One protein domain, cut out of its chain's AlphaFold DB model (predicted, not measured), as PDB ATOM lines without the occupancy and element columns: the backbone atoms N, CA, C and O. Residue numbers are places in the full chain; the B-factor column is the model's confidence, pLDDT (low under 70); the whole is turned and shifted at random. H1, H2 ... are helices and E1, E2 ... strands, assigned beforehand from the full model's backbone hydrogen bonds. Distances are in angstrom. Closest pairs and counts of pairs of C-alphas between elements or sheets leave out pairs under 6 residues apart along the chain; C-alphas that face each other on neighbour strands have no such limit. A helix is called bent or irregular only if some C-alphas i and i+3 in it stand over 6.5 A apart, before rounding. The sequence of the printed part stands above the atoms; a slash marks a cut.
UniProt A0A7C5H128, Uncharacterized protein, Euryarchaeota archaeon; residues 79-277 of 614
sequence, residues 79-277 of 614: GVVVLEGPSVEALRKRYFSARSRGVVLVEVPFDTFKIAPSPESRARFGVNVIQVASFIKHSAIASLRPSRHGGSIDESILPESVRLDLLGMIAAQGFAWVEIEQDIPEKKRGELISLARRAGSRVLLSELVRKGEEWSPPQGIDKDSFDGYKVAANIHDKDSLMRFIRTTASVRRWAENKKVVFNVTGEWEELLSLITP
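This is residues 79 to 277 of the 614 residues of an uncharacterized protein of Euryarchaeota archaeon (UniProt A0A7C5H128). Seven parallel strands form one sheet curled like part of a barrel, open between its edges E1 and E7, and the six helices lie over its outer face. H1, H2, H3 and H4 form a row of neighbours over E1 to E5, H5 and H6 cover E6 and E7, and the long link 210 to 227 runs between H4 and H5. The printed part has 199 residues, in the order E1 H1 E2 H2 E3 H3 E4 H4 E5 E6 H5 E7 H6; the sheet's order is E1 E2 E3 E4 E5 E6 E7, and the class is mixed, helices and strands. The whole is compact, with a radius of gyration of the C-alphas of 16.7 A and spans of 46 by 41 by 33 A.

The strands are E1, residues 80 to 82, from C-alpha 80 at (142.256, 182.325, 120.219); E2, 105 to 109; E3, 140 to 143; E4, 177 to 181; E5, 202 to 209, 22.9 A long; E6, 228 to 234, 20.3 A; and E7, 259 to 265, 20.1 A. The helices are H1, residues 88 to 100, 18.5 A; H2, 119 to 139, 29.5 A; H3, 160 to 171, 16.0 A; H4, 186 to 198, 18.2 A; H5, 238 to 254, 24.3 A; and H6, 269 to 277, 15.1 A, ending at C-alpha 277 at (125.769, 178.465, 125.330). H2 is irregular, with C-alphas 135 and 138 8.3 A apart, and has a kink of 60 degrees near residue 133; H6 is only just irregular, with C-alphas 274 and 277 6.9 A apart.

In the strongly twisted sheet, N 107 and O 81 are 2.8 A apart between E1 and E2, N 141 and O 106 2.8 A between E2 and E3, N 179 and O 142 2.9 A between E3 and E4, N 204 and O 178 2.9 A between E4 and E5, N 230 and O 205 2.8 A between E5 and E6, and N 261 and O 229 2.7 A between E6 and E7, each within hydrogen-bond range. E1, H1, E2; E2, H2, E3; E3, H3, E4; E4, H4, E5; and E6, H5, E7 are strand-helix-strand units, two parallel neighbour strands joined through a helix, with right-handed crossovers. The two layers are this sheet and the six helices on one face of it. H4 lies over E4 and E5 at a height over the sheet of 9.9 A. H3 touches H4, the same way at a shallow tilt of 18 degrees, the closest C-alphas being those of Ala 171 and Ala 196, 4.5 A. H2, with residues 122 to 129 alone, touches H3, closest at the C-alphas of Gly 126 and Met 169, 6.2 A. H1 touches H2 with a shallow tilt of 11 degrees, closest at the C-alphas of Val 88 and Val 132, 6.0 A. H5 and H6 are near each other, and H4 and H5 are apart. In H1, H3, H4 and H5 every O i to N i+4 pair is within hydrogen-bond range; in H2 it is 14 of 17, and in H6 2 of 5, beside 3 of 6 O i to N i+3 pairs.

The C-alphas farthest apart, of Glu 120 and Lys 238, are 47.3 A apart. The printed part has no cut; the links E3 to H3 and E5 to E6 are long. The mean pLDDT of the printed part is 81.8, and 36 residues are under 70, among them residues 100 to 105 and 259 to 277.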
ATOM      1  N   GLY A  79     141.130 183.824 124.830       46.16
ATOM      2  CA  GLY A  79     140.707 183.840 123.418       46.16
ATOM      3  C   GLY A  79     141.781 183.318 122.451       46.16
ATOM      4  O   GLY A  79     142.967 183.528 122.695       46.16
ATOM      5  N   VAL A  80     141.369 182.676 121.346       53.00
ATOM      6  CA  VAL A  80     142.256 182.325 120.219       53.00
ATOM      7  C   VAL A  80     142.146 183.373 119.134       53.00
ATOM      8  O   VAL A  80     141.081 183.493 118.559       53.00
ATOM      9  N   VAL A  81     143.224 184.090 118.828       60.53
ATOM     10  CA  VAL A  81     143.243 185.095 117.749       60.53
ATOM     11  C   VAL A  81     143.883 184.506 116.495       60.53
ATOM     12  O   VAL A  81     144.971 183.943 116.591       60.53
ATOM     13  N   VAL A  82     143.265 184.676 115.322       68.81
ATOM     14  CA  VAL A  82     143.928 184.372 114.044       68.81
ATOM     15  C   VAL A  82     144.932 185.467 113.719       68.81
ATOM     16  O   VAL A  82     144.604 186.651 113.659       68.81
ATOM     17  N   LEU A  83     146.176 185.061 113.502       74.06
ATOM     18  CA  LEU A  83     147.254 185.932 113.075       74.06
ATOM     19  C   LEU A  83     147.549 185.657 111.610       74.06
ATOM     20  O   LEU A  83     148.335 184.777 111.280       74.06
ATOM     21  N   GLU A  84     146.939 186.436 110.727       74.62
ATOM     22  CA  GLU A  84     147.303 186.412 109.312       74.62
ATOM     23  C   GLU A  84     148.576 187.227 109.078       74.62
ATOM     24  O   GLU A  84     148.885 188.166 109.818       74.62
ATOM     25  N   GLY A  85     149.330 186.911 108.033       73.44
ATOM     26  CA  GLY A  85     150.472 187.730 107.653       73.44
ATOM     27  C   GLY A  85     151.192 187.182 106.429       73.44
ATOM     28  O   GLY A  85     151.444 185.980 106.363       73.44
ATOM     29  N   PRO A  86     151.586 188.036 105.468       80.62
ATOM     30  CA  PRO A  86     152.302 187.577 104.278       80.62
ATOM     31  C   PRO A  86     153.780 187.250 104.560       80.62
ATOM     32  O   PRO A  86     154.494 186.793 103.666       80.62
ATOM     33  N   SER A  87     154.274 187.533 105.772       86.94
ATOM     34  CA  SER A  87     155.671 187.355 106.162       86.94
ATOM     35  C   SER A  87     155.828 187.022 107.646       86.94
ATOM     36  O   SER A  87     154.969 187.328 108.477       86.94
ATOM     37  N   VAL A  88     156.983 186.447 107.988       92.94
ATOM     38  CA  VAL A  88     157.370 186.119 109.369       92.94
ATOM     39  C   VAL A  88     157.374 187.361 110.267       92.94
ATOM     40  O   VAL A  88     156.922 187.296 111.408       92.94
ATOM     41  N   GLU A  89     157.837 188.503 109.754       89.69
ATOM     42  CA  GLU A  89     157.913 189.753 110.520       89.69
ATOM     43  C   GLU A  89     156.523 190.322 110.837       89.69
ATOM     44  O   GLU A  89     156.266 190.767 111.959       89.69
ATOM     45  N   ALA A  90     155.587 190.240 109.885       79.38
ATOM     46  CA  ALA A  90     154.203 190.648 110.115       79.38
ATOM     47  C   ALA A  90     153.552 189.804 111.224       79.38
ATOM     48  O   ALA A  90     152.948 190.359 112.148       79.38
ATOM     49  N   LEU A  91     153.741 188.479 111.181       83.94
ATOM     50  CA  LEU A  91     153.248 187.565 112.215       83.94
ATOM     51  C   LEU A  91     153.885 187.833 113.577       83.94
ATOM     52  O   LEU A  91     153.179 187.882 114.583       83.94
ATOM     53  N   ARG A  92     155.200 188.065 113.619       89.31
ATOM     54  CA  ARG A  92     155.935 188.386 114.848       89.31
ATOM     55  C   ARG A  92     155.350 189.619 115.536       89.31
ATOM     56  O   ARG A  92     155.030 189.572 116.724       89.31
ATOM     57  N   LYS A  93     155.151 190.707 114.785       79.00
ATOM     58  CA  LYS A  93     154.601 191.963 115.313       79.00
ATOM     59  C   LYS A  93     153.172 191.788 115.839       79.00
ATOM     60  O   LYS A  93     152.857 192.255 116.937       79.00
ATOM     61  N   ARG A  94     152.320 191.077 115.090       79.94
ATOM     62  CA  ARG A  94     150.929 190.787 115.481       79.94
ATOM     63  C   ARG A  94     150.857 189.888 116.721       79.94
ATOM     64  O   ARG A  94     150.105 190.194 117.642       79.94
ATOM     65  N   TYR A  95     151.695 188.855 116.801       82.50
ATOM     66  CA  TYR A  95     151.769 187.958 117.955       82.50
ATOM     67  C   TYR A  95     152.126 188.695 119.247       82.50
ATOM     68  O   TYR A  95     151.400 188.584 120.235       82.50
ATOM     69  N   PHE A  96     153.196 189.496 119.258       80.50
ATOM     70  CA  PHE A  96     153.573 190.235 120.467       80.50
ATOM     71  C   PHE A  96     152.521 191.276 120.868       80.50
ATOM     72  O   PHE A  96     152.280 191.470 122.061       80.50
ATOM     73  N   SER A  97     151.827 191.881 119.896       73.12
ATOM     74  CA  SER A  97     150.669 192.732 120.182       73.12
ATOM     75  C   SER A  97     149.544 191.945 120.868       73.12
ATOM     76  O   SER A  97     149.070 192.360 121.929       73.12
ATOM     77  N   ALA A  98     149.177 190.770 120.345       65.81
ATOM     78  CA  ALA A  98     148.179 189.886 120.949       65.81
ATOM     79  C   ALA A  98     148.583 189.457 122.375       65.81
ATOM     80  O   ALA A  98     147.786 189.572 123.307       65.81
ATOM     81  N   ARG A  99     149.849 189.069 122.583       72.44
ATOM     82  CA  ARG A  99     150.392 188.718 123.907       72.44
ATOM     83  C   ARG A  99     150.310 189.873 124.900       72.44
ATOM     84  O   ARG A  99     149.938 189.647 126.047       72.44
ATOM     85  N   SER A 100     150.599 191.104 124.471       66.06
ATOM     86  CA  SER A 100     150.499 192.284 125.348       66.06
ATOM     87  C   SER A 100     149.065 192.561 125.824       66.06
ATOM     88  O   SER A 100     148.872 193.177 126.868       66.06
ATOM     89  N   ARG A 101     148.064 192.057 125.089       60.31
ATOM     90  CA  ARG A 101     146.633 192.132 125.420       60.31
ATOM     91  C   ARG A 101     146.125 190.910 126.197       60.31
ATOM     92  O   ARG A 101     144.929 190.814 126.439       60.31
ATOM     93  N   GLY A 102     147.012 189.992 126.593       58.12
ATOM     94  CA  GLY A 102     146.682 188.827 127.417       58.12
ATOM     95  C   GLY A 102     146.341 187.546 126.653       58.12
ATOM     96  O   GLY A 102     146.083 186.544 127.306       58.12
ATOM     97  N   VAL A 103     146.371 187.537 125.315       59.81
ATOM     98  CA  VAL A 103     146.010 186.367 124.489       59.81
ATOM     99  C   VAL A 103     146.930 185.174 124.774       59.81
ATOM    100  O   VAL A 103     148.153 185.270 124.630       59.81
ATOM    101  N   VAL A 104     146.354 184.034 125.168       63.62
ATOM    102  CA  VAL A 104     147.106 182.827 125.555       63.62
ATOM    103  C   VAL A 104     147.423 181.906 124.374       63.62
ATOM    104  O   VAL A 104     148.524 181.356 124.339       63.62
ATOM    105  N   LEU A 105     146.515 181.772 123.407       69.19
ATOM    106  CA  LEU A 105     146.620 180.870 122.255       69.19
ATOM    107  C   LEU A 105     146.256 181.642 120.974       69.19
ATOM    108  O   LEU A 105     145.446 182.561 121.020       69.19
ATOM    109  N   VAL A 106     146.857 181.315 119.833       73.94
ATOM    110  CA  VAL A 106     146.573 181.946 118.530       73.94
ATOM    111  C   VAL A 106     146.431 180.897 117.432       73.94
ATOM    112  O   VAL A 106     146.931 179.789 117.585       73.94
ATOM    113  N   GLU A 107     145.772 181.223 116.326       81.56
ATOM    114  CA  GLU A 107     145.800 180.418 115.097       81.56
ATOM    115  C   GLU A 107     146.700 181.108 114.064       81.56
ATOM    116  O   GLU A 107     146.646 182.324 113.892       81.56
ATOM    117  N   VAL A 108     147.552 180.335 113.395       87.44
ATOM    118  CA  VAL A 108     148.457 180.802 112.342       87.44
ATOM    119  C   VAL A 108     148.112 180.064 111.047       87.44
ATOM    120  O   VAL A 108     148.584 178.937 110.850       87.44
ATOM    121  N   PRO A 109     147.303 180.677 110.166       86.12
ATOM    122  CA  PRO A 109     147.033 180.145 108.840       86.12
ATOM    123  C   PRO A 109     148.254 180.363 107.948       86.12
ATOM    124  O   PRO A 109     148.523 181.463 107.468       86.12
ATOM    125  N   PHE A 110     149.031 179.308 107.717       93.06
ATOM    126  CA  PHE A 110     150.194 179.368 106.833       93.06
ATOM    127  C   PHE A 110     149.813 179.518 105.357       93.06
ATOM    128  O   PHE A 110     150.673 179.848 104.540       93.06
ATOM    129  N   ASP A 111     148.535 179.337 105.011       86.44
ATOM    130  CA  ASP A 111     148.007 179.604 103.675       86.44
ATOM    131  C   ASP A 111     148.093 181.089 103.276       86.44
ATOM    132  O   ASP A 111     148.048 181.390 102.083       86.44
ATOM    133  N   THR A 112     148.328 182.012 104.224       84.69
ATOM    134  CA  THR A 112     148.538 183.443 103.933       84.69
ATOM    135  C   THR A 112     149.932 183.765 103.387       84.69
ATOM    136  O   THR A 112     150.182 184.886 102.937       84.69
ATOM    137  N   PHE A 113     150.870 182.816 103.433       87.06
ATOM    138  CA  PHE A 113     152.173 182.980 102.797       87.06
ATOM    139  C   PHE A 113     152.068 182.782 101.287       87.06
ATOM    140  O   PHE A 113     151.289 181.977 100.783       87.06
ATOM    141  N   LYS A 114     152.937 183.463 100.536       84.81
ATOM    142  CA  LYS A 114     153.061 183.218  99.097       84.81
ATOM    143  C   LYS A 114     153.728 181.861  98.852       84.81
ATOM    144  O   LYS A 114     154.946 181.728  99.005       84.81
ATOM    145  N   ILE A 115     152.930 180.881  98.441       86.94
ATOM    146  CA  ILE A 115     153.360 179.512  98.146       86.94
ATOM    147  C   ILE A 115     153.235 179.264  96.640       86.94
ATOM    148  O   ILE A 115     152.230 179.604  96.026       86.94
ATOM    149  N   ALA A 116     154.266 178.667  96.044       86.06
ATOM    150  CA  ALA A 116     154.260 178.189  94.668       86.06
ATOM    151  C   ALA A 116     154.770 176.736  94.607       86.06
ATOM    152  O   ALA A 116     155.486 176.305  95.517       86.06
ATOM    153  N   PRO A 117     154.473 175.982  93.531       85.31
ATOM    154  CA  PRO A 117     154.904 174.589  93.404       85.31
ATOM    155  C   PRO A 117     156.415 174.405  93.241       85.31
ATOM    156  O   PRO A 117     156.886 173.275  93.357       85.31
ATOM    157  N   SER A 118     157.187 175.460  92.951       91.81
ATOM    158  CA  SER A 118     158.622 175.329  92.670       91.81
ATOM    159  C   SER A 118     159.418 174.877  93.908       91.81
ATOM    160  O   SER A 118     159.064 175.261  95.031       91.81
ATOM    161  N   PRO A 119     160.499 174.087  93.747       92.00
ATOM    162  CA  PRO A 119     161.344 173.651  94.861       92.00
ATOM    163  C   PRO A 119     161.851 174.806  95.737       92.00
ATOM    164  O   PRO A 119     161.830 174.704  96.963       92.00
ATOM    165  N   GLU A 120     162.223 175.936  95.132       93.44
ATOM    166  CA  GLU A 120     162.717 177.126  95.837       93.44
ATOM    167  C   GLU A 120     161.629 177.731  96.724       93.44
ATOM    168  O   GLU A 120     161.886 178.131  97.863       93.44
ATOM    169  N   SER A 121     160.387 177.777  96.228       92.44
ATOM    170  CA  SER A 121     159.270 178.280  97.020       92.44
ATOM    171  C   SER A 121     158.945 177.357  98.192       92.44
ATOM    172  O   SER A 121     158.611 177.863  99.263       92.44
ATOM    173  N   ARG A 122     159.059 176.033  98.021       92.56
ATOM    174  CA  ARG A 122     158.854 175.056  99.106       92.56
ATOM    175  C   ARG A 122     159.952 175.157 100.165       92.56
ATOM    176  O   ARG A 122     159.647 175.186 101.353       92.56
ATOM    177  N   ALA A 123     161.213 175.288  99.751       93.25
ATOM    178  CA  ALA A 123     162.336 175.483 100.668       93.25
ATOM    179  C   ALA A 123     162.180 176.781 101.478       93.25
ATOM    180  O   ALA A 123     162.296 176.770 102.704       93.25
ATOM    181  N   ARG A 124     161.823 177.888 100.810       95.19
ATOM    182  CA  ARG A 124     161.528 179.167 101.474       95.19
ATOM    183  C   ARG A 124     160.365 179.047 102.455       95.19
ATOM    184  O   ARG A 124     160.432 179.612 103.543       95.19
ATOM    185  N   PHE A 125     159.313 178.313 102.092       95.25
ATOM    186  CA  PHE A 125     158.206 178.044 103.003       95.25
ATOM    187  C   PHE A 125     158.685 177.297 104.253       95.25
ATOM    188  O   PHE A 125     158.424 177.764 105.354       95.25
ATOM    189  N   GLY A 126     159.465 176.222 104.107       95.44
ATOM    190  CA  GLY A 126     160.040 175.494 105.244       95.44
ATOM    191  C   GLY A 126     160.860 176.390 106.182       95.44
ATOM    192  O   GLY A 126     160.675 176.343 107.398       95.44
ATOM    193  N   VAL A 127     161.694 177.281 105.630       96.38
ATOM    194  CA  VAL A 127     162.434 178.286 106.418       96.38
ATOM    195  C   VAL A 127     161.479 179.213 107.175       96.38
ATOM    196  O   VAL A 127     161.675 179.444 108.368       96.38
ATOM    197  N   ASN A 128     160.419 179.702 106.523       96.62
ATOM    198  CA  ASN A 128     159.418 180.545 107.176       96.62
ATOM    199  C   ASN A 128     158.717 179.809 108.326       96.62
ATOM    200  O   ASN A 128     158.549 180.391 109.394       96.62
ATOM    201  N   VAL A 129     158.346 178.536 108.145       97.06
ATOM    202  CA  VAL A 129     157.710 177.728 109.200       97.06
ATOM    203  C   VAL A 129     158.642 177.596 110.408       97.06
ATOM    204  O   VAL A 129     158.203 177.848 111.530       97.06
ATOM    205  N   ILE A 130     159.928 177.286 110.203       97.25
ATOM    206  CA  ILE A 130     160.924 177.196 111.288       97.25
ATOM    207  C   ILE A 130     161.052 178.537 112.021       97.25
ATOM    208  O   ILE A 130     161.036 178.595 113.254       97.25
ATOM    209  N   GLN A 131     161.148 179.638 111.272       97.44
ATOM    210  CA  GLN A 131     161.261 180.973 111.855       97.44
ATOM    211  C   GLN A 131     160.010 181.364 112.647       97.44
ATOM    212  O   GLN A 131     160.146 181.936 113.728       97.44
ATOM    213  N   VAL A 132     158.808 181.036 112.163       96.50
ATOM    214  CA  VAL A 132     157.551 181.257 112.895       96.50
ATOM    215  C   VAL A 132     157.508 180.399 114.160       96.50
ATOM    216  O   VAL A 132     157.283 180.919 115.256       96.50
ATOM    217  N   ALA A 133     157.813 179.105 114.042       96.75
ATOM    218  CA  ALA A 133     157.831 178.174 115.165       96.75
ATOM    219  C   ALA A 133     158.771 178.636 116.293       96.75
ATOM    220  O   ALA A 133     158.433 178.481 117.466       96.75
ATOM    221  N   SER A 134     159.903 179.266 115.954       96.50
ATOM    222  CA  SER A 134     160.902 179.735 116.929       96.50
ATOM    223  C   SER A 134     160.365 180.698 117.996       96.50
ATOM    224  O   SER A 134     160.917 180.737 119.093       96.50
ATOM    225  N   PHE A 135     159.295 181.449 117.709       94.12
ATOM    226  CA  PHE A 135     158.734 182.422 118.654       94.12
ATOM    227  C   PHE A 135     157.286 182.146 119.076       94.12
ATOM    228  O   PHE A 135     156.825 182.766 120.035       94.12
ATOM    229  N   ILE A 136     156.568 181.244 118.392       92.62
ATOM    230  CA  ILE A 136     155.117 181.079 118.594       92.62
ATOM    231  C   ILE A 136     154.658 179.652 118.896       92.62
ATOM    232  O   ILE A 136     153.529 179.466 119.341       92.62
ATOM    233  N   LYS A 137     155.493 178.629 118.663       92.75
ATOM    234  CA  LYS A 137     155.010 177.239 118.581       92.75
ATOM    235  C   LYS A 137     154.216 176.773 119.803       92.75
ATOM    236  O   LYS A 137     153.182 176.151 119.632       92.75
ATOM    237  N   HIS A 138     154.609 177.145 121.019       90.06
ATOM    238  CA  HIS A 138     153.945 176.703 122.254       90.06
ATOM    239  C   HIS A 138     152.586 177.366 122.533       90.06
ATOM    240  O   HIS A 138     151.906 176.993 123.484       90.06
ATOM    241  N   SER A 139     152.187 178.339 121.719       84.75
ATOM    242  CA  SER A 139     150.953 179.108 121.873       84.75
ATOM    243  C   SER A 139     150.196 179.243 120.553       84.75
ATOM    244  O   SER A 139     149.381 180.152 120.423       84.75
ATOM    245  N   ALA A 140     150.425 178.346 119.584       85.75
ATOM    246  CA  ALA A 140     149.799 178.420 118.267       85.75
ATOM    247  C   ALA A 140     149.139 177.110 117.806       85.75
ATOM    248  O   ALA A 140     149.696 176.022 117.966       85.75
ATOM    249  N   ILE A 141     147.968 177.257 117.185       85.62
ATOM    250  CA  ILE A 141     147.350 176.304 116.265       85.62
ATOM    251  C   ILE A 141     147.886 176.633 114.873       85.62
ATOM    252  O   ILE A 141     147.673 177.739 114.384       85.62
ATOM    253  N   ALA A 142     148.600 175.711 114.239       93.94
ATOM    254  CA  ALA A 142     149.085 175.896 112.876       93.94
ATOM    255  C   ALA A 142     148.146 175.215 111.874       93.94
ATOM    256  O   ALA A 142     147.835 174.035 112.037       93.94
ATOM    257  N   SER A 143     147.720 175.941 110.841       89.88
ATOM    258  CA  SER A 143     146.833 175.436 109.784       89.88
ATOM    259  C   SER A 143     147.391 175.755 108.389       89.88
ATOM    260  O   SER A 143     148.200 176.669 108.231       89.88
ATOM    261  N   LEU A 144     147.017 174.966 107.375       92.94
ATOM    262  CA  LEU A 144     147.385 175.189 105.968       92.94
ATOM    263  C   LEU A 144     146.206 174.825 105.061       92.94
ATOM    264  O   LEU A 144     146.153 173.727 104.497       92.94
ATOM    265  N   ARG A 145     145.247 175.746 104.957       85.06
ATOM    266  CA  ARG A 145     143.917 175.436 104.424       85.06
ATOM    267  C   ARG A 145     143.818 175.672 102.908       85.06
ATOM    268  O   ARG A 145     144.247 176.722 102.423       85.06
ATOM    269  N   PRO A 146     143.234 174.736 102.142       84.69
ATOM    270  CA  PRO A 146     142.845 174.963 100.754       84.69
ATOM    271  C   PRO A 146     141.616 175.876 100.651       84.69
ATOM    272  O   PRO A 146     140.841 176.002 101.606       84.69
ATOM    273  N   SER A 147     141.390 176.484  99.484       78.81
ATOM    274  CA  SER A 147     140.238 177.364  99.261       78.81
ATOM    275  C   SER A 147     138.899 176.665  99.437       78.81
ATOM    276  O   SER A 147     137.979 177.264 100.002       78.81
ATOM    277  N   ARG A 148     138.794 175.370  99.110       75.38
ATOM    278  CA  ARG A 148     137.582 174.588  99.411       75.38
ATOM    279  C   ARG A 148     137.272 174.425 100.907       75.38
ATOM    280  O   ARG A 148     136.157 174.034 101.217       75.38
ATOM    281  N   HIS A 149     138.216 174.705 101.812       71.06
ATOM    282  CA  HIS A 149     138.043 174.722 103.281       71.06
ATOM    283  C   HIS A 149     138.130 176.146 103.865       71.06
ATOM    284  O   HIS A 149     138.319 176.338 105.067       71.06
ATOM    285  N   GLY A 150     137.988 177.169 103.016       69.56
ATOM    286  CA  GLY A 150     138.006 178.574 103.425       69.56
ATOM    287  C   GLY A 150     139.401 179.170 103.642       69.56
ATOM    288  O   GLY A 150     139.500 180.221 104.269       69.56
ATOM    289  N   GLY A 151     140.464 178.519 103.156       74.69
ATOM    290  CA  GLY A 151     141.819 179.084 103.116       74.69
ATOM    291  C   GLY A 151     142.141 179.830 101.816       74.69
ATOM    292  O   GLY A 151     141.314 179.936 100.908       74.69
ATOM    293  N   SER A 152     143.365 180.339 101.697       81.19
ATOM    294  CA  SER A 152     143.820 181.088 100.509       81.19
ATOM    295  C   SER A 152     144.612 180.273  99.479       81.19
ATOM    296  O   SER A 152     145.075 180.842  98.491       81.19
ATOM    297  N   ILE A 153     144.784 178.961  99.675       83.94
ATOM    298  CA  ILE A 153     145.481 178.108  98.699       83.94
ATOM    299  C   ILE A 153     144.543 177.722  97.556       83.94
ATOM    300  O   ILE A 153     143.626 176.928  97.751       83.94
ATOM    301  N   ASP A 154     144.861 178.216  96.361       83.12
ATOM    302  CA  ASP A 154     144.243 177.810  95.100       83.12
ATOM    303  C   ASP A 154     144.758 176.430  94.660       83.12
ATOM    304  O   ASP A 154     145.933 176.255  94.309       83.12
ATOM    305  N   GLU A 155     143.868 175.440  94.670       86.12
ATOM    306  CA  GLU A 155     144.192 174.060  94.308       86.12
ATOM    307  C   GLU A 155     144.493 173.851  92.819       86.12
ATOM    308  O   GLU A 155     145.102 172.841  92.462       86.12
ATOM    309  N   SER A 156     144.121 174.795  91.947       85.19
ATOM    310  CA  SER A 156     144.507 174.760  90.530       85.19
ATOM    311  C   SER A 156     145.985 175.104  90.322       85.19
ATOM    312  O   SER A 156     146.592 174.687  89.335       85.19
ATOM    313  N   ILE A 157     146.579 175.833  91.274       84.44
ATOM    314  CA  ILE A 157     147.969 176.293  91.226       84.44
ATOM    315  C   ILE A 157     148.871 175.388  92.064       84.44
ATOM    316  O   ILE A 157     149.968 175.048  91.622       84.44
ATOM    317  N   LEU A 158     148.443 175.006  93.273       90.06
ATOM    318  CA  LEU A 158     149.223 174.171  94.187       90.06
ATOM    319  C   LEU A 158     148.587 172.776  94.321       90.06
ATOM    320  O   LEU A 158     147.598 172.634  95.044       90.06
ATOM    321  N   PRO A 159     149.171 171.731  93.696       91.62
ATOM    322  CA  PRO A 159     148.633 170.379  93.784       91.62
ATOM    323  C   PRO A 159     148.527 169.895  95.229       91.62
ATOM    324  O   PRO A 159     149.406 170.157  96.055       91.62
ATOM    325  N   GLU A 160     147.485 169.120  95.522       92.12
ATOM    326  CA  GLU A 160     147.209 168.649  96.879       92.12
ATOM    327  C   GLU A 160     148.366 167.848  97.487       92.12
ATOM    328  O   GLU A 160     148.703 168.056  98.650       92.12
ATOM    329  N   SER A 161     149.040 167.000  96.707       92.44
ATOM    330  CA  SER A 161     150.224 166.267  97.172       92.44
ATOM    331  C   SER A 161     151.316 167.207  97.691       92.44
ATOM    332  O   SER A 161     151.866 166.981  98.767       92.44
ATOM    333  N   VAL A 162     151.562 168.314  96.983       93.69
ATOM    334  CA  VAL A 162     152.533 169.338  97.384       93.69
ATOM    335  C   VAL A 162     152.067 170.058  98.647       93.69
ATOM    336  O   VAL A 162     152.864 170.233  99.566       93.69
ATOM    337  N   ARG A 163     150.786 170.442  98.736       94.94
ATOM    338  CA  ARG A 163     150.218 171.054  99.949       94.94
ATOM    339  C   ARG A 163     150.392 170.147 101.169       94.94
ATOM    340  O   ARG A 163     150.804 170.624 102.221       94.94
ATOM    341  N   LEU A 164     150.109 168.852 101.032       96.12
ATOM    342  CA  LEU A 164     150.213 167.885 102.128       96.12
ATOM    343  C   LEU A 164     151.662 167.676 102.585       96.12
ATOM    344  O   LEU A 164     151.900 167.466 103.773       96.12
ATOM    345  N   ASP A 165     152.639 167.793 101.687       95.06
ATOM    346  CA  ASP A 165     154.053 167.788 102.071       95.06
ATOM    347  C   ASP A 165     154.442 169.060 102.846       95.06
ATOM    348  O   ASP A 165     155.168 168.981 103.839       95.06
ATOM    349  N   LEU A 166     153.909 170.227 102.462       96.94
ATOM    350  CA  LEU A 166     154.091 171.478 103.212       96.94
ATOM    351  C   LEU A 166     153.409 171.432 104.590       96.94
ATOM    352  O   LEU A 166     153.989 171.891 105.573       96.94
ATOM    353  N   LEU A 167     152.222 170.825 104.694       97.19
ATOM    354  CA  LEU A 167     151.571 170.558 105.980       97.19
ATOM    355  C   LEU A 167     152.422 169.612 106.843       97.19
ATOM    356  O   LEU A 167     152.519 169.804 108.053       97.19
ATOM    357  N   GLY A 168     153.123 168.658 106.227       97.75
ATOM    358  CA  GLY A 168     154.130 167.838 106.901       97.75
ATOM    359  C   GLY A 168     155.272 168.666 107.503       97.75
ATOM    360  O   GLY A 168     155.668 168.429 108.645       97.75
ATOM    361  N   MET A 169     155.761 169.688 106.790       97.38
ATOM    362  CA  MET A 169     156.786 170.602 107.323       97.38
ATOM    363  C   MET A 169     156.301 171.349 108.570       97.38
ATOM    364  O   MET A 169     157.082 171.518 109.505       97.38
ATOM    365  N   ILE A 170     155.026 171.759 108.595       97.81
ATOM    366  CA  ILE A 170     154.373 172.380 109.759       97.81
ATOM    367  C   ILE A 170     154.257 171.377 110.909       97.81
ATOM    368  O   ILE A 170     154.694 171.668 112.023       97.81
ATOM    369  N   ALA A 171     153.711 170.189 110.636       97.44
ATOM    370  CA  ALA A 171     153.487 169.144 111.631       97.44
ATOM    371  C   ALA A 171     154.781 168.725 112.347       97.44
ATOM    372  O   ALA A 171     154.760 168.417 113.534       97.44
ATOM    373  N   ALA A 172     155.923 168.781 111.659       97.00
ATOM    374  CA  ALA A 172     157.225 168.448 112.226       97.00
ATOM    375  C   ALA A 172     157.803 169.496 113.208       97.00
ATOM    376  O   ALA A 172     158.808 169.208 113.853       97.00
ATOM    377  N   GLN A 173     157.226 170.702 113.332       97.38
ATOM    378  CA  GLN A 173     157.823 171.784 114.142       97.38
ATOM    379  C   GLN A 173     157.397 171.821 115.617       97.38
ATOM    380  O   GLN A 173     157.949 172.613 116.389       97.38
ATOM    381  N   GLY A 174     156.420 171.008 116.025       94.69
ATOM    382  CA  GLY A 174     155.967 170.968 117.419       94.69
ATOM    383  C   GLY A 174     155.173 172.208 117.838       94.69
ATOM    384  O   GLY A 174     155.384 172.751 118.925       94.69
ATOM    385  N   PHE A 175     154.282 172.692 116.967       96.06
ATOM    386  CA  PHE A 175     153.254 173.666 117.351       96.06
ATOM    387  C   PHE A 175     152.340 173.081 118.439       96.06
ATOM    388  O   PHE A 175     152.178 171.866 118.520       96.06
ATOM    389  N   ALA A 176     151.727 173.915 119.277       87.62
ATOM    390  CA  ALA A 176     150.856 173.465 120.360       87.62
ATOM    391  C   ALA A 176     149.703 172.621 119.808       87.62
ATOM    392  O   ALA A 176     149.357 171.589 120.384       87.62
ATOM    393  N   TRP A 177     149.170 173.042 118.660       92.81
ATOM    394  CA  TRP A 177     148.201 172.294 117.875       92.81
ATOM    395  C   TRP A 177     148.541 172.366 116.389       92.81
ATOM    396  O   TRP A 177     149.058 173.374 115.907       92.81
ATOM    397  N   VAL A 178     148.191 171.315 115.658       95.00
ATOM    398  CA  VAL A 178     148.211 171.287 114.192       95.00
ATOM    399  C   VAL A 178     146.809 170.939 113.711       95.00
ATOM    400  O   VAL A 178     146.228 169.949 114.163       95.00
ATOM    401  N   GLU A 179     146.260 171.773 112.830       92.62
ATOM    402  CA  GLU A 179     144.996 171.507 112.149       92.62
ATOM    403  C   GLU A 179     145.229 170.570 110.960       92.62
ATOM    404  O   GLU A 179     146.113 170.811 110.137       92.62
ATOM    405  N   ILE A 180     144.449 169.493 110.884       94.50
ATOM    406  CA  ILE A 180     144.521 168.490 109.816       94.50
ATOM    407  C   ILE A 180     143.101 168.245 109.314       94.50
ATOM    408  O   ILE A 180     142.232 167.891 110.110       94.50
ATOM    409  N   GLU A 181     142.858 168.405 108.012       91.50
ATOM    410  CA  GLU A 181     141.516 168.203 107.465       91.50
ATOM    411  C   GLU A 181     141.125 166.714 107.438       91.50
ATOM    412  O   GLU A 181     141.930 165.817 107.162       91.50
ATOM    413  N   GLN A 182     139.858 166.441 107.738       89.38
ATOM    414  CA  GLN A 182     139.285 165.106 107.811       89.38
ATOM    415  C   GLN A 182     139.225 164.435 106.438       89.38
ATOM    416  O   GLN A 182     139.449 163.227 106.350       89.38
ATOM    417  N   ASP A 183     138.982 165.203 105.379       86.81
ATOM    418  CA  ASP A 183     138.824 164.715 104.008       86.81
ATOM    419  C   ASP A 183     140.157 164.349 103.325       86.81
ATOM    420  O   ASP A 183     140.151 163.837 102.205       86.81
ATOM    421  N   ILE A 184     141.302 164.527 104.003       91.94
ATOM    422  CA  ILE A 184     142.604 164.015 103.546       91.94
ATOM    423  C   ILE A 184     142.552 162.477 103.443       91.94
ATOM    424  O   ILE A 184     142.067 161.827 104.375       91.94
ATOM    425  N   PRO A 185     143.128 161.862 102.384       91.75
ATOM    426  CA  PRO A 185     143.230 160.408 102.265       91.75
ATOM    427  C   PRO A 185     143.811 159.743 103.520       91.75
ATOM    428  O   PRO A 185     144.857 160.158 104.024       91.75
ATOM    429  N   GLU A 186     143.163 158.674 103.991       90.50
ATOM    430  CA  GLU A 186     143.413 158.042 105.297       90.50
ATOM    431  C   GLU A 186     144.895 157.774 105.582       90.50
ATOM    432  O   GLU A 186     145.405 158.173 106.630       90.50
ATOM    433  N   LYS A 187     145.613 157.184 104.618       92.25
ATOM    434  CA  LYS A 187     147.048 156.902 104.743       92.25
ATOM    435  C   LYS A 187     147.863 158.167 105.033       92.25
ATOM    436  O   LYS A 187     148.640 158.200 105.984       92.25
ATOM    437  N   LYS A 188     147.667 159.228 104.243       94.94
ATOM    438  CA  LYS A 188     148.420 160.485 104.382       94.94
ATOM    439  C   LYS A 188     148.004 161.246 105.642       94.94
ATOM    440  O   LYS A 188     148.854 161.837 106.304       94.94
ATOM    441  N   ARG A 189     146.724 161.183 106.021       95.00
ATOM    442  CA  ARG A 189     146.224 161.734 107.287       95.00
ATOM    443  C   ARG A 189     146.903 161.063 108.486       95.00
ATOM    444  O   ARG A 189     147.401 161.762 109.364       95.00
ATOM    445  N   GLY A 190     147.004 159.732 108.492       94.56
ATOM    446  CA  GLY A 190     147.709 158.973 109.531       94.56
ATOM    447  C   GLY A 190     149.202 159.314 109.630       94.56
ATOM    448  O   GLY A 190     149.730 159.465 110.735       94.56
ATOM    449  N   GLU A 191     149.875 159.511 108.492       96.12
ATOM    450  CA  GLU A 191     151.271 159.974 108.440       96.12
ATOM    451  C   GLU A 191     151.443 161.362 109.083       96.12
ATOM    452  O   GLU A 191     152.338 161.551 109.911       96.12
ATOM    453  N   LEU A 192     150.570 162.321 108.747       97.38
ATOM    454  CA  LEU A 192     150.599 163.684 109.294       97.38
ATOM    455  C   LEU A 192     150.306 163.715 110.798       97.38
ATOM    456  O   LEU A 192     151.020 164.386 111.543       97.38
ATOM    457  N   ILE A 193     149.308 162.951 111.255       96.56
ATOM    458  CA  ILE A 193     148.981 162.801 112.680       96.56
ATOM    459  C   ILE A 193     150.184 162.238 113.439       96.56
ATOM    460  O   ILE A 193     150.601 162.798 114.452       96.56
ATOM    461  N   SER A 194     150.789 161.165 112.923       96.56
ATOM    462  CA  SER A 194     151.966 160.544 113.537       96.56
ATOM    463  C   SER A 194     153.146 161.516 113.611       96.56
ATOM    464  O   SER A 194     153.870 161.551 114.607       96.56
ATOM    465  N   LEU A 195     153.343 162.325 112.568       97.56
ATOM    466  CA  LEU A 195     154.384 163.346 112.527       97.56
ATOM    467  C   LEU A 195     154.148 164.446 113.572       97.56
ATOM    468  O   LEU A 195     155.064 164.737 114.341       97.56
ATOM    469  N   ALA A 196     152.926 164.982 113.650       97.12
ATOM    470  CA  ALA A 196     152.533 165.986 114.637       97.12
ATOM    471  C   ALA A 196     152.732 165.475 116.074       97.12
ATOM    472  O   ALA A 196     153.376 166.134 116.891       97.12
ATOM    473  N   ARG A 197     152.263 164.255 116.371       95.75
ATOM    474  CA  ARG A 197     152.414 163.627 117.694       95.75
ATOM    475  C   ARG A 197     153.879 163.440 118.085       95.75
ATOM    476  O   ARG A 197     154.253 163.793 119.200       95.75
ATOM    477  N   ARG A 198     154.728 162.945 117.171       97.12
ATOM    478  CA  ARG A 198     156.177 162.797 117.420       97.12
ATOM    479  C   ARG A 198     156.870 164.130 117.696       97.12
ATOM    480  O   ARG A 198     157.816 164.159 118.474       97.12
ATOM    481  N   ALA A 199     156.400 165.216 117.085       96.44
ATOM    482  CA  ALA A 199     156.909 166.561 117.332       96.44
ATOM    483  C   ALA A 199     156.353 167.205 118.623       96.44
ATOM    484  O   ALA A 199     156.752 168.316 118.970       96.44
ATOM    485  N   GLY A 200     155.453 166.525 119.345       94.38
ATOM    486  CA  GLY A 200     154.841 167.008 120.587       94.38
ATOM    487  C   GLY A 200     153.575 167.851 120.394       94.38
ATOM    488  O   GLY A 200     153.114 168.480 121.345       94.38
ATOM    489  N   SER A 201     153.008 167.880 119.186       95.25
ATOM    490  CA  SER A 201     151.787 168.627 118.880       95.25
ATOM    491  C   SER A 201     150.520 167.866 119.264       95.25
ATOM    492  O   SER A 201     150.429 166.643 119.113       95.25
ATOM    493  N   ARG A 202     149.497 168.616 119.689       91.44
ATOM    494  CA  ARG A 202     148.109 168.140 119.688       91.44
ATOM    495  C   ARG A 202     147.520 168.216 118.280       91.44
ATOM    496  O   ARG A 202     147.949 169.032 117.465       91.44
ATOM    497  N   VAL A 203     146.524 167.387 118.000       93.06
ATOM    498  CA  VAL A 203     145.862 167.305 116.694       93.06
ATOM    499  C   VAL A 203     144.450 167.874 116.786       93.06
ATOM    500  O   VAL A 203     143.623 167.389 117.564       93.06
ATOM    501  N   LEU A 204     144.184 168.887 115.962       88.50
ATOM    502  CA  LEU A 204     142.857 169.438 115.709       88.50
ATOM    503  C   LEU A 204     142.370 168.909 114.356       88.50
ATOM    504  O   LEU A 204     142.806 169.376 113.309       88.50
ATOM    505  N   LEU A 205     141.493 167.914 114.368       91.50
ATOM    506  CA  LEU A 205     140.910 167.373 113.143       91.50
ATOM    507  C   LEU A 205     139.793 168.311 112.666       91.50
ATOM    508  O   LEU A 205     138.954 168.680 113.483       91.50
ATOM    509  N   SER A 206     139.766 168.718 111.397       86.81
ATOM    510  CA  SER A 206     138.785 169.698 110.909       86.81
ATOM    511  C   SER A 206     137.978 169.251 109.695       86.81
ATOM    512  O   SER A 206     138.421 168.425 108.909       86.81
ATOM    513  N   GLU A 207     136.776 169.791 109.527       85.94
ATOM    514  CA  GLU A 207     135.931 169.560 108.354       85.94
ATOM    515  C   GLU A 207     135.141 170.818 107.974       85.94
ATOM    516  O   GLU A 207     134.927 171.706 108.806       85.94
ATOM    517  N   LEU A 208     134.648 170.863 106.736       80.38
ATOM    518  CA  LEU A 208     133.711 171.875 106.262       80.38
ATOM    519  C   LEU A 208     132.368 171.222 105.928       80.38
ATOM    520  O   LEU A 208     132.284 170.399 105.020       80.38
ATOM    521  N   VAL A 209     131.304 171.667 106.592       76.12
ATOM    522  CA  VAL A 209     129.922 171.347 106.227       76.12
ATOM    523  C   VAL A 209     129.507 172.252 105.076       76.12
ATOM    524  O   VAL A 209     129.356 173.469 105.242       76.12
ATOM    525  N   ARG A 210     129.342 171.668 103.886       73.12
ATOM    526  CA  ARG A 210     129.025 172.436 102.680       73.12
ATOM    527  C   ARG A 210     127.561 172.868 102.651       73.12
ATOM    528  O   ARG A 210     126.689 172.383 103.379       73.12
ATOM    529  N   LYS A 211     127.268 173.817 101.764       69.88
ATOM    530  CA  LYS A 211     125.896 174.262 101.511       69.88
ATOM    531  C   LYS A 211     125.055 173.084 100.999       69.88
ATOM    532  O   LYS A 211     125.465 172.389 100.082       69.88
ATOM    533  N   GLY A 212     123.877 172.893 101.590       70.44
ATOM    534  CA  GLY A 212     122.954 171.798 101.274       70.44
ATOM    535  C   GLY A 212     123.251 170.455 101.955       70.44
ATOM    536  O   GLY A 212     122.354 169.627 102.016       70.44
ATOM    537  N   GLU A 213     124.445 170.239 102.510       76.38
ATOM    538  CA  GLU A 213     124.792 168.962 103.146       76.38
ATOM    539  C   GLU A 213     124.285 168.900 104.599       76.38
ATOM    540  O   GLU A 213     124.272 169.912 105.315       76.38
ATOM    541  N   GLU A 214     123.850 167.711 105.027       80.06
ATOM    542  CA  GLU A 214     123.685 167.380 106.443       80.06
ATOM    543  C   GLU A 214     124.969 166.741 106.961       80.06
ATOM    544  O   GLU A 214     125.573 165.891 106.306       80.06
ATOM    545  N   TRP A 215     125.385 167.153 108.155       85.56
ATOM    546  CA  TRP A 215     126.539 166.544 108.788       85.56
ATOM    547  C   TRP A 215     126.234 165.102 109.193       85.56
ATOM    548  O   TRP A 215     125.196 164.827 109.800       85.56
ATOM    549  N   SER A 216     127.174 164.198 108.926       84.44
ATOM    550  CA  SER A 216     127.121 162.818 109.399       84.44
ATOM    551  C   SER A 216     128.442 162.431 110.068       84.44
ATOM    552  O   SER A 216     129.492 162.929 109.663       84.44
ATOM    553  N   PRO A 217     128.413 161.552 111.088       86.12
ATOM    554  CA  PRO A 217     129.622 161.059 111.727       86.12
ATOM    555  C   PRO A 217     130.617 160.489 110.709       86.12
ATOM    556  O   PRO A 217     130.256 159.569 109.966       86.12
ATOM    557  N   PRO A 218     131.874 160.964 110.701       84.69
ATOM    558  CA  PRO A 218     132.891 160.400 109.835       84.69
ATOM    559  C   PRO A 218     133.100 158.908 110.116       84.69
ATOM    560  O   PRO A 218     133.328 158.500 111.259       84.69
ATOM    561  N   GLN A 219     133.048 158.093 109.063       82.25
ATOM    562  CA  GLN A 219     133.325 156.659 109.143       82.25
ATOM    563  C   GLN A 219     134.838 156.403 109.151       82.25
ATOM    564  O   GLN A 219     135.599 157.125 108.507       82.25
ATOM    565  N   GLY A 220     135.280 155.370 109.875       80.31
ATOM    566  CA  GLY A 220     136.685 154.936 109.871       80.31
ATOM    567  C   GLY A 220     137.675 155.898 110.543       80.31
ATOM    568  O   GLY A 220     138.874 155.800 110.307       80.31
ATOM    569  N   ILE A 221     137.204 156.839 111.369       83.88
ATOM    570  CA  ILE A 221     138.087 157.695 112.172       83.88
ATOM    571  C   ILE A 221     138.273 157.090 113.556       83.88
ATOM    572  O   ILE A 221     137.316 156.959 114.320       83.88
ATOM    573  N   ASP A 222     139.525 156.788 113.891       87.50
ATOM    574  CA  ASP A 222     139.931 156.488 115.258       87.50
ATOM    575  C   ASP A 222     139.814 157.752 116.127       87.50
ATOM    576  O   ASP A 222     140.467 158.767 115.877       87.50
ATOM    577  N   LYS A 223     138.971 157.703 117.164       85.81
ATOM    578  CA  LYS A 223     138.762 158.848 118.059       85.81
ATOM    579  C   LYS A 223     140.001 159.175 118.885       85.81
ATOM    580  O   LYS A 223     140.123 160.314 119.329       85.81
ATOM    581  N   ASP A 224     140.933 158.247 119.072       87.62
ATOM    582  CA  ASP A 224     142.173 158.502 119.811       87.62
ATOM    583  C   ASP A 224     143.243 159.191 118.952       87.62
ATOM    584  O   ASP A 224     144.196 159.779 119.475       87.62
ATOM    585  N   SER A 225     143.033 159.256 117.634       88.12
ATOM    586  CA  SER A 225     143.963 159.907 116.714       88.12
ATOM    587  C   SER A 225     143.968 161.440 116.824       88.12
ATOM    588  O   SER A 225     144.881 162.078 116.298       88.12
ATOM    589  N   PHE A 226     142.981 162.051 117.492       90.31
ATOM    590  CA  PHE A 226     142.850 163.507 117.625       90.31
ATOM    591  C   PHE A 226     142.484 163.968 119.047       90.31
ATOM    592  O   PHE A 226     141.902 163.227 119.843       90.31
ATOM    593  N   ASP A 227     142.829 165.219 119.367       82.88
ATOM    594  CA  ASP A 227     142.563 165.850 120.672       82.88
ATOM    595  C   ASP A 227     141.392 166.841 120.615       82.88
ATOM    596  O   ASP A 227     140.713 167.087 121.617       82.88
ATOM    597  N   GLY A 228     141.143 167.409 119.434       83.19
ATOM    598  CA  GLY A 228     140.026 168.307 119.180       83.19
ATOM    599  C   GLY A 228     139.460 168.152 117.774       83.19
ATOM    600  O   GLY A 228     140.116 167.607 116.887       83.19
ATOM    601  N   TYR A 229     138.242 168.645 117.587       80.94
ATOM    602  CA  TYR A 229     137.483 168.557 116.350       80.94
ATOM    603  C   TYR A 229     136.932 169.930 115.954       80.94
ATOM    604  O   TYR A 229     136.261 170.563 116.763       80.94
ATOM    605  N   LYS A 230     137.217 170.418 114.745       79.94
ATOM    606  CA  LYS A 230     136.802 171.735 114.238       79.94
ATOM    607  C   LYS A 230     135.824 171.569 113.079       79.94
ATOM    608  O   LYS A 230     136.168 170.987 112.064       79.94
ATOM    609  N   VAL A 231     134.631 172.138 113.197       75.81
ATOM    610  CA  VAL A 231     133.618 172.108 112.136       75.81
ATOM    611  C   VAL A 231     133.414 173.506 111.597       75.81
ATOM    612  O   VAL A 231     132.970 174.388 112.327       75.81
ATOM    613  N   ALA A 232     133.722 173.716 110.325       73.25
ATOM    614  CA  ALA A 232     133.385 174.937 109.619       73.25
ATOM    615  C   ALA A 232     132.006 174.817 108.961       73.25
ATOM    616  O   ALA A 232     131.694 173.801 108.351       73.25
ATOM    617  N   ALA A 233     131.173 175.848 109.067       70.31
ATOM    618  CA  ALA A 233     129.856 175.904 108.439       70.31
ATOM    619  C   ALA A 233     129.561 177.313 107.913       70.31
ATOM    620  O   ALA A 233     130.007 178.302 108.483       70.31
ATOM    621  N   ASN A 234     128.785 177.422 106.837       69.00
ATOM    622  CA  ASN A 234     128.372 178.714 106.286       69.00
ATOM    623  C   ASN A 234     126.882 178.968 106.584       69.00
ATOM    624  O   ASN A 234     126.027 178.266 106.037       69.00
ATOM    625  N   ILE A 235     126.575 179.959 107.429       69.50
ATOM    626  CA  ILE A 235     125.208 180.349 107.802       69.50
ATOM    627  C   ILE A 235     124.795 181.594 107.007       69.50
ATOM    628  O   ILE A 235     125.309 182.691 107.216       69.50
ATOM    629  N   HIS A 236     123.821 181.421 106.115       70.00
ATOM    630  CA  HIS A 236     123.309 182.455 105.201       70.00
ATOM    631  C   HIS A 236     121.773 182.571 105.208       70.00
ATOM    632  O   HIS A 236     121.229 183.530 104.667       70.00
ATOM    633  N   ASP A 237     121.064 181.634 105.839       70.06
ATOM    634  CA  ASP A 237     119.601 181.569 105.892       70.06
ATOM    635  C   ASP A 237     119.100 180.742 107.096       70.06
ATOM    636  O   ASP A 237     119.880 180.230 107.908       70.06
ATOM    637  N   LYS A 238     117.773 180.611 107.222       72.69
ATOM    638  CA  LYS A 238     117.135 179.814 108.279       72.69
ATOM    639  C   LYS A 238     117.563 178.348 108.235       72.69
ATOM    640  O   LYS A 238     117.870 177.775 109.281       72.69
ATOM    641  N   ASP A 239     117.595 177.750 107.052       77.00
ATOM    642  CA  ASP A 239     117.843 176.318 106.893       77.00
ATOM    643  C   ASP A 239     119.292 175.962 107.230       77.00
ATOM    644  O   ASP A 239     119.556 174.947 107.872       77.00
ATOM    645  N   SER A 240     120.248 176.813 106.856       73.06
ATOM    646  CA  SER A 240     121.653 176.696 107.251       73.06
ATOM    647  C   SER A 240     121.857 176.899 108.753       73.06
ATOM    648  O   SER A 240     122.643 176.155 109.336       73.06
ATOM    649  N   LEU A 241     121.115 177.800 109.415       73.62
ATOM    650  CA  LEU A 241     121.141 177.912 110.881       73.62
ATOM    651  C   LEU A 241     120.584 176.650 111.556       73.62
ATOM    652  O   LEU A 241     121.197 176.128 112.486       73.62
ATOM    653  N   MET A 242     119.438 176.145 111.093       73.75
ATOM    654  CA  MET A 242     118.823 174.938 111.654       73.75
ATOM    655  C   MET A 242     119.709 173.710 111.455       73.75
ATOM    656  O   MET A 242     119.910 172.942 112.398       73.75
ATOM    657  N   ARG A 243     120.302 173.555 110.267       76.19
ATOM    658  CA  ARG A 243     121.311 172.523 110.006       76.19
ATOM    659  C   ARG A 243     122.518 172.691 110.913       76.19
ATOM    660  O   ARG A 243     122.915 171.725 111.548       76.19
ATOM    661  N   PHE A 244     123.047 173.902 111.062       75.12
ATOM    662  CA  PHE A 244     124.173 174.162 111.957       75.12
ATOM    663  C   PHE A 244     123.871 173.781 113.415       75.12
ATOM    664  O   PHE A 244     124.701 173.160 114.083       75.12
ATOM    665  N   ILE A 245     122.672 174.095 113.908       71.25
ATOM    666  CA  ILE A 245     122.218 173.683 115.239       71.25
ATOM    667  C   ILE A 245     122.194 172.145 115.359       71.25
ATOM    668  O   ILE A 245     122.736 171.600 116.325       71.25
ATOM    669  N   ARG A 246     121.618 171.437 114.375       74.25
ATOM    670  CA  ARG A 246     121.604 169.960 114.339       74.25
ATOM    671  C   ARG A 246     123.018 169.376 114.305       74.25
ATOM    672  O   ARG A 246     123.329 168.466 115.078       74.25
ATOM    673  N   THR A 247     123.880 169.920 113.448       75.88
ATOM    674  CA  THR A 247     125.298 169.565 113.332       75.88
ATOM    675  C   THR A 247     126.002 169.748 114.668       75.88
ATOM    676  O   THR A 247     126.686 168.840 115.124       75.88
ATOM    677  N   THR A 248     125.780 170.873 115.349       72.19
ATOM    678  CA  THR A 248     126.420 171.172 116.635       72.19
ATOM    679  C   THR A 248     126.114 170.103 117.681       72.19
ATOM    680  O   THR A 248     127.028 169.606 118.341       72.19
ATOM    681  N   ALA A 249     124.843 169.714 117.816       68.44
ATOM    682  CA  ALA A 249     124.440 168.651 118.734       68.44
ATOM    683  C   ALA A 249     125.041 167.289 118.340       68.44
ATOM    684  O   ALA A 249     125.563 166.563 119.189       68.44
ATOM    685  N   SER A 250     125.015 166.963 117.047       77.56
ATOM    686  CA  SER A 250     125.455 165.667 116.521       77.56
ATOM    687  C   SER A 250     126.972 165.474 116.631       77.56
ATOM    688  O   SER A 250     127.427 164.449 117.142       77.56
ATOM    689  N   VAL A 251     127.753 166.490 116.255       76.56
ATOM    690  CA  VAL A 251     129.217 166.511 116.377       76.56
ATOM    691  C   VAL A 251     129.632 166.368 117.835       76.56
ATOM    692  O   VAL A 251     130.492 165.552 118.147       76.56
ATOM    693  N   ARG A 252     129.003 167.119 118.751       72.81
ATOM    694  CA  ARG A 252     129.321 167.049 120.187       72.81
ATOM    695  C   ARG A 252     129.028 165.676 120.785       72.81
ATOM    696  O   ARG A 252     129.777 165.224 121.644       72.81
ATOM    697  N   ARG A 253     127.956 165.011 120.341       74.50
ATOM    698  CA  ARG A 253     127.643 163.638 120.759       74.50
ATOM    699  C   ARG A 253     128.664 162.641 120.212       74.50
ATOM    700  O   ARG A 253     129.081 161.736 120.924       74.50
ATOM    701  N   TRP A 254     129.073 162.798 118.958       82.25
ATOM    702  CA  TRP A 254     130.047 161.903 118.339       82.25
ATOM    703  C   TRP A 254     131.460 162.090 118.914       82.25
ATOM    704  O   TRP A 254     132.097 161.105 119.288       82.25
ATOM    705  N   ALA A 255     131.934 163.327 119.044       75.81
ATOM    706  CA  ALA A 255     133.242 163.687 119.589       75.81
ATOM    707  C   ALA A 255     133.215 163.849 121.122       75.81
ATOM    708  O   ALA A 255     133.848 164.752 121.672       75.81
ATOM    709  N   GLU A 256     132.456 163.002 121.825       71.94
ATOM    710  CA  GLU A 256     132.361 163.050 123.286       71.94
ATOM    711  C   GLU A 256     133.757 162.973 123.935       71.94
ATOM    712  O   GLU A 256     134.627 162.227 123.482       71.94
ATOM    713  N   ASN A 257     133.981 163.778 124.979       69.69
ATOM    714  CA  ASN A 257     135.269 163.963 125.673       69.69
ATOM    715  C   ASN A 257     136.399 164.607 124.844       69.69
ATOM    716  O   ASN A 257     137.537 164.675 125.307       69.69
ATOM    717  N   LYS A 258     136.111 165.106 123.635       73.69
ATOM    718  CA  LYS A 258     137.057 165.883 122.822       73.69
ATOM    719  C   LYS A 258     136.702 167.365 122.852       73.69
ATOM    720  O   LYS A 258     135.559 167.760 123.085       73.69
ATOM    721  N   LYS A 259     137.688 168.211 122.556       69.75
ATOM    722  CA  LYS A 259     137.459 169.647 122.390       69.75
ATOM    723  C   LYS A 259     136.813 169.921 121.029       69.75
ATOM    724  O   LYS A 259     137.453 169.693 120.013       69.75
ATOM    725  N   VAL A 260     135.572 170.407 120.988       67.69
ATOM    726  CA  VAL A 260     134.871 170.714 119.723       67.69
ATOM    727  C   VAL A 260     134.839 172.216 119.464       67.69
ATOM    728  O   VAL A 260     134.348 172.972 120.296       67.69
ATOM    729  N   VAL A 261     135.322 172.635 118.299       68.19
ATOM    730  CA  VAL A 261     135.360 174.013 117.807       68.19
ATOM    731  C   VAL A 261     134.404 174.139 116.625       68.19
ATOM    732  O   VAL A 261     134.360 173.266 115.767       68.19
ATOM    733  N   PHE A 262     133.669 175.244 116.541       68.69
ATOM    734  CA  PHE A 262     132.887 175.582 115.353       68.69
ATOM    735  C   PHE A 262     133.445 176.860 114.729       68.69
ATOM    736  O   PHE A 262     133.645 177.842 115.445       68.69
ATOM    737  N   ASN A 263     133.699 176.834 113.420       67.06
ATOM    738  CA  ASN A 263     133.867 178.025 112.597       67.06
ATOM    739  C   ASN A 263     132.541 178.310 111.906       67.06
ATOM    740  O   ASN A 263     131.994 177.408 111.275       67.06
ATOM    741  N   VAL A 264     132.054 179.541 111.951       62.16
ATOM    742  CA  VAL A 264     130.933 179.936 111.102       62.16
ATOM    743  C   VAL A 264     131.336 181.116 110.251       62.16
ATOM    744  O   VAL A 264     131.937 182.056 110.751       62.16
ATOM    745  N   THR A 265     130.981 181.050 108.976       59.25
ATOM    746  CA  THR A 265     131.098 182.158 108.029       59.25
ATOM    747  C   THR A 265     129.718 182.528 107.489       59.25
ATOM    748  O   THR A 265     128.794 181.712 107.531       59.25
ATOM    749  N   GLY A 266     129.565 183.748 106.975       58.34
ATOM    750  CA  GLY A 266     128.351 184.201 106.288       58.34
ATOM    751  C   GLY A 266     127.676 185.394 106.963       58.34
ATOM    752  O   GLY A 266     128.079 185.822 108.040       58.34
ATOM    753  N   GLU A 267     126.627 185.929 106.328       54.22
ATOM    754  CA  GLU A 267     125.912 187.148 106.767       54.22
ATOM    755  C   GLU A 267     125.350 187.067 108.199       54.22
ATOM    756  O   GLU A 267     124.976 188.085 108.782       54.22
ATOM    757  N   TRP A 268     125.288 185.864 108.774       57.44
ATOM    758  CA  TRP A 268     124.713 185.596 110.089       57.44
ATOM    759  C   TRP A 268     125.714 185.014 111.097       57.44
ATOM    760  O   TRP A 268     125.298 184.452 112.113       57.44
ATOM    761  N   GLU A 269     127.021 185.133 110.848       51.19
ATOM    762  CA  GLU A 269     128.075 184.587 111.719       51.19
ATOM    763  C   GLU A 269     127.986 185.060 113.181       51.19
ATOM    764  O   GLU A 269     128.276 184.297 114.106       51.19
ATOM    765  N   GLU A 270     127.481 186.275 113.418       52.09
ATOM    766  CA  GLU A 270     127.286 186.842 114.757       52.09
ATOM    767  C   GLU A 270     126.399 185.956 115.654       52.09
ATOM    768  O   GLU A 270     126.580 185.942 116.874       52.09
ATOM    769  N   LEU A 271     125.478 185.168 115.080       53.03
ATOM    770  CA  LEU A 271     124.594 184.256 115.819       53.03
ATOM    771  C   LEU A 271     125.346 183.124 116.516       53.03
ATOM    772  O   LEU A 271     124.880 182.638 117.549       53.03
ATOM    773  N   LEU A 272     126.509 182.718 115.998       52.84
ATOM    774  CA  LEU A 272     127.304 181.632 116.575       52.84
ATOM    775  C   LEU A 272     127.694 181.953 118.021       52.84
ATOM    776  O   LEU A 272     127.559 181.123 118.924       52.84
ATOM    777  N   SER A 273     128.107 183.199 118.252       47.56
ATOM    778  CA  SER A 273     128.468 183.696 119.579       47.56
ATOM    779  C   SER A 273     127.324 183.597 120.594       47.56
ATOM    780  O   SER A 273     127.556 183.537 121.802       47.56
ATOM    781  N   LEU A 274     126.089 183.551 120.093       49.41
ATOM    782  CA  LEU A 274     124.865 183.692 120.864       49.41
ATOM    783  C   LEU A 274     124.183 182.348 121.120       49.41
ATOM    784  O   LEU A 274     123.672 182.133 122.210       49.41
ATOM    785  N   ILE A 275     124.220 181.418 120.163       50.81
ATOM    786  CA  ILE A 275     123.613 180.079 120.308       50.81
ATOM    787  C   ILE A 275     124.566 179.076 120.973       50.81
ATOM    788  O   ILE A 275     124.134 178.079 121.544       50.81
ATOM    789  N   THR A 276     125.858 179.413 120.961       49.00
ATOM    790  CA  THR A 276     126.985 178.824 121.700       49.00
ATOM    791  C   THR A 276     126.610 178.140 123.033       49.00
ATOM    792  O   THR A 276     126.729 176.926 123.228       49.00
ATOM    793  N   PRO A 277     126.089 178.936 123.986       51.19
ATOM    794  CA  PRO A 277     125.769 178.465 125.330       51.19
ATOM    795  C   PRO A 277     124.721 177.342 125.386       51.19
ATOM    796  O   PRO A 277     124.701 176.601 126.363       51.19
TER     797      PRO A 277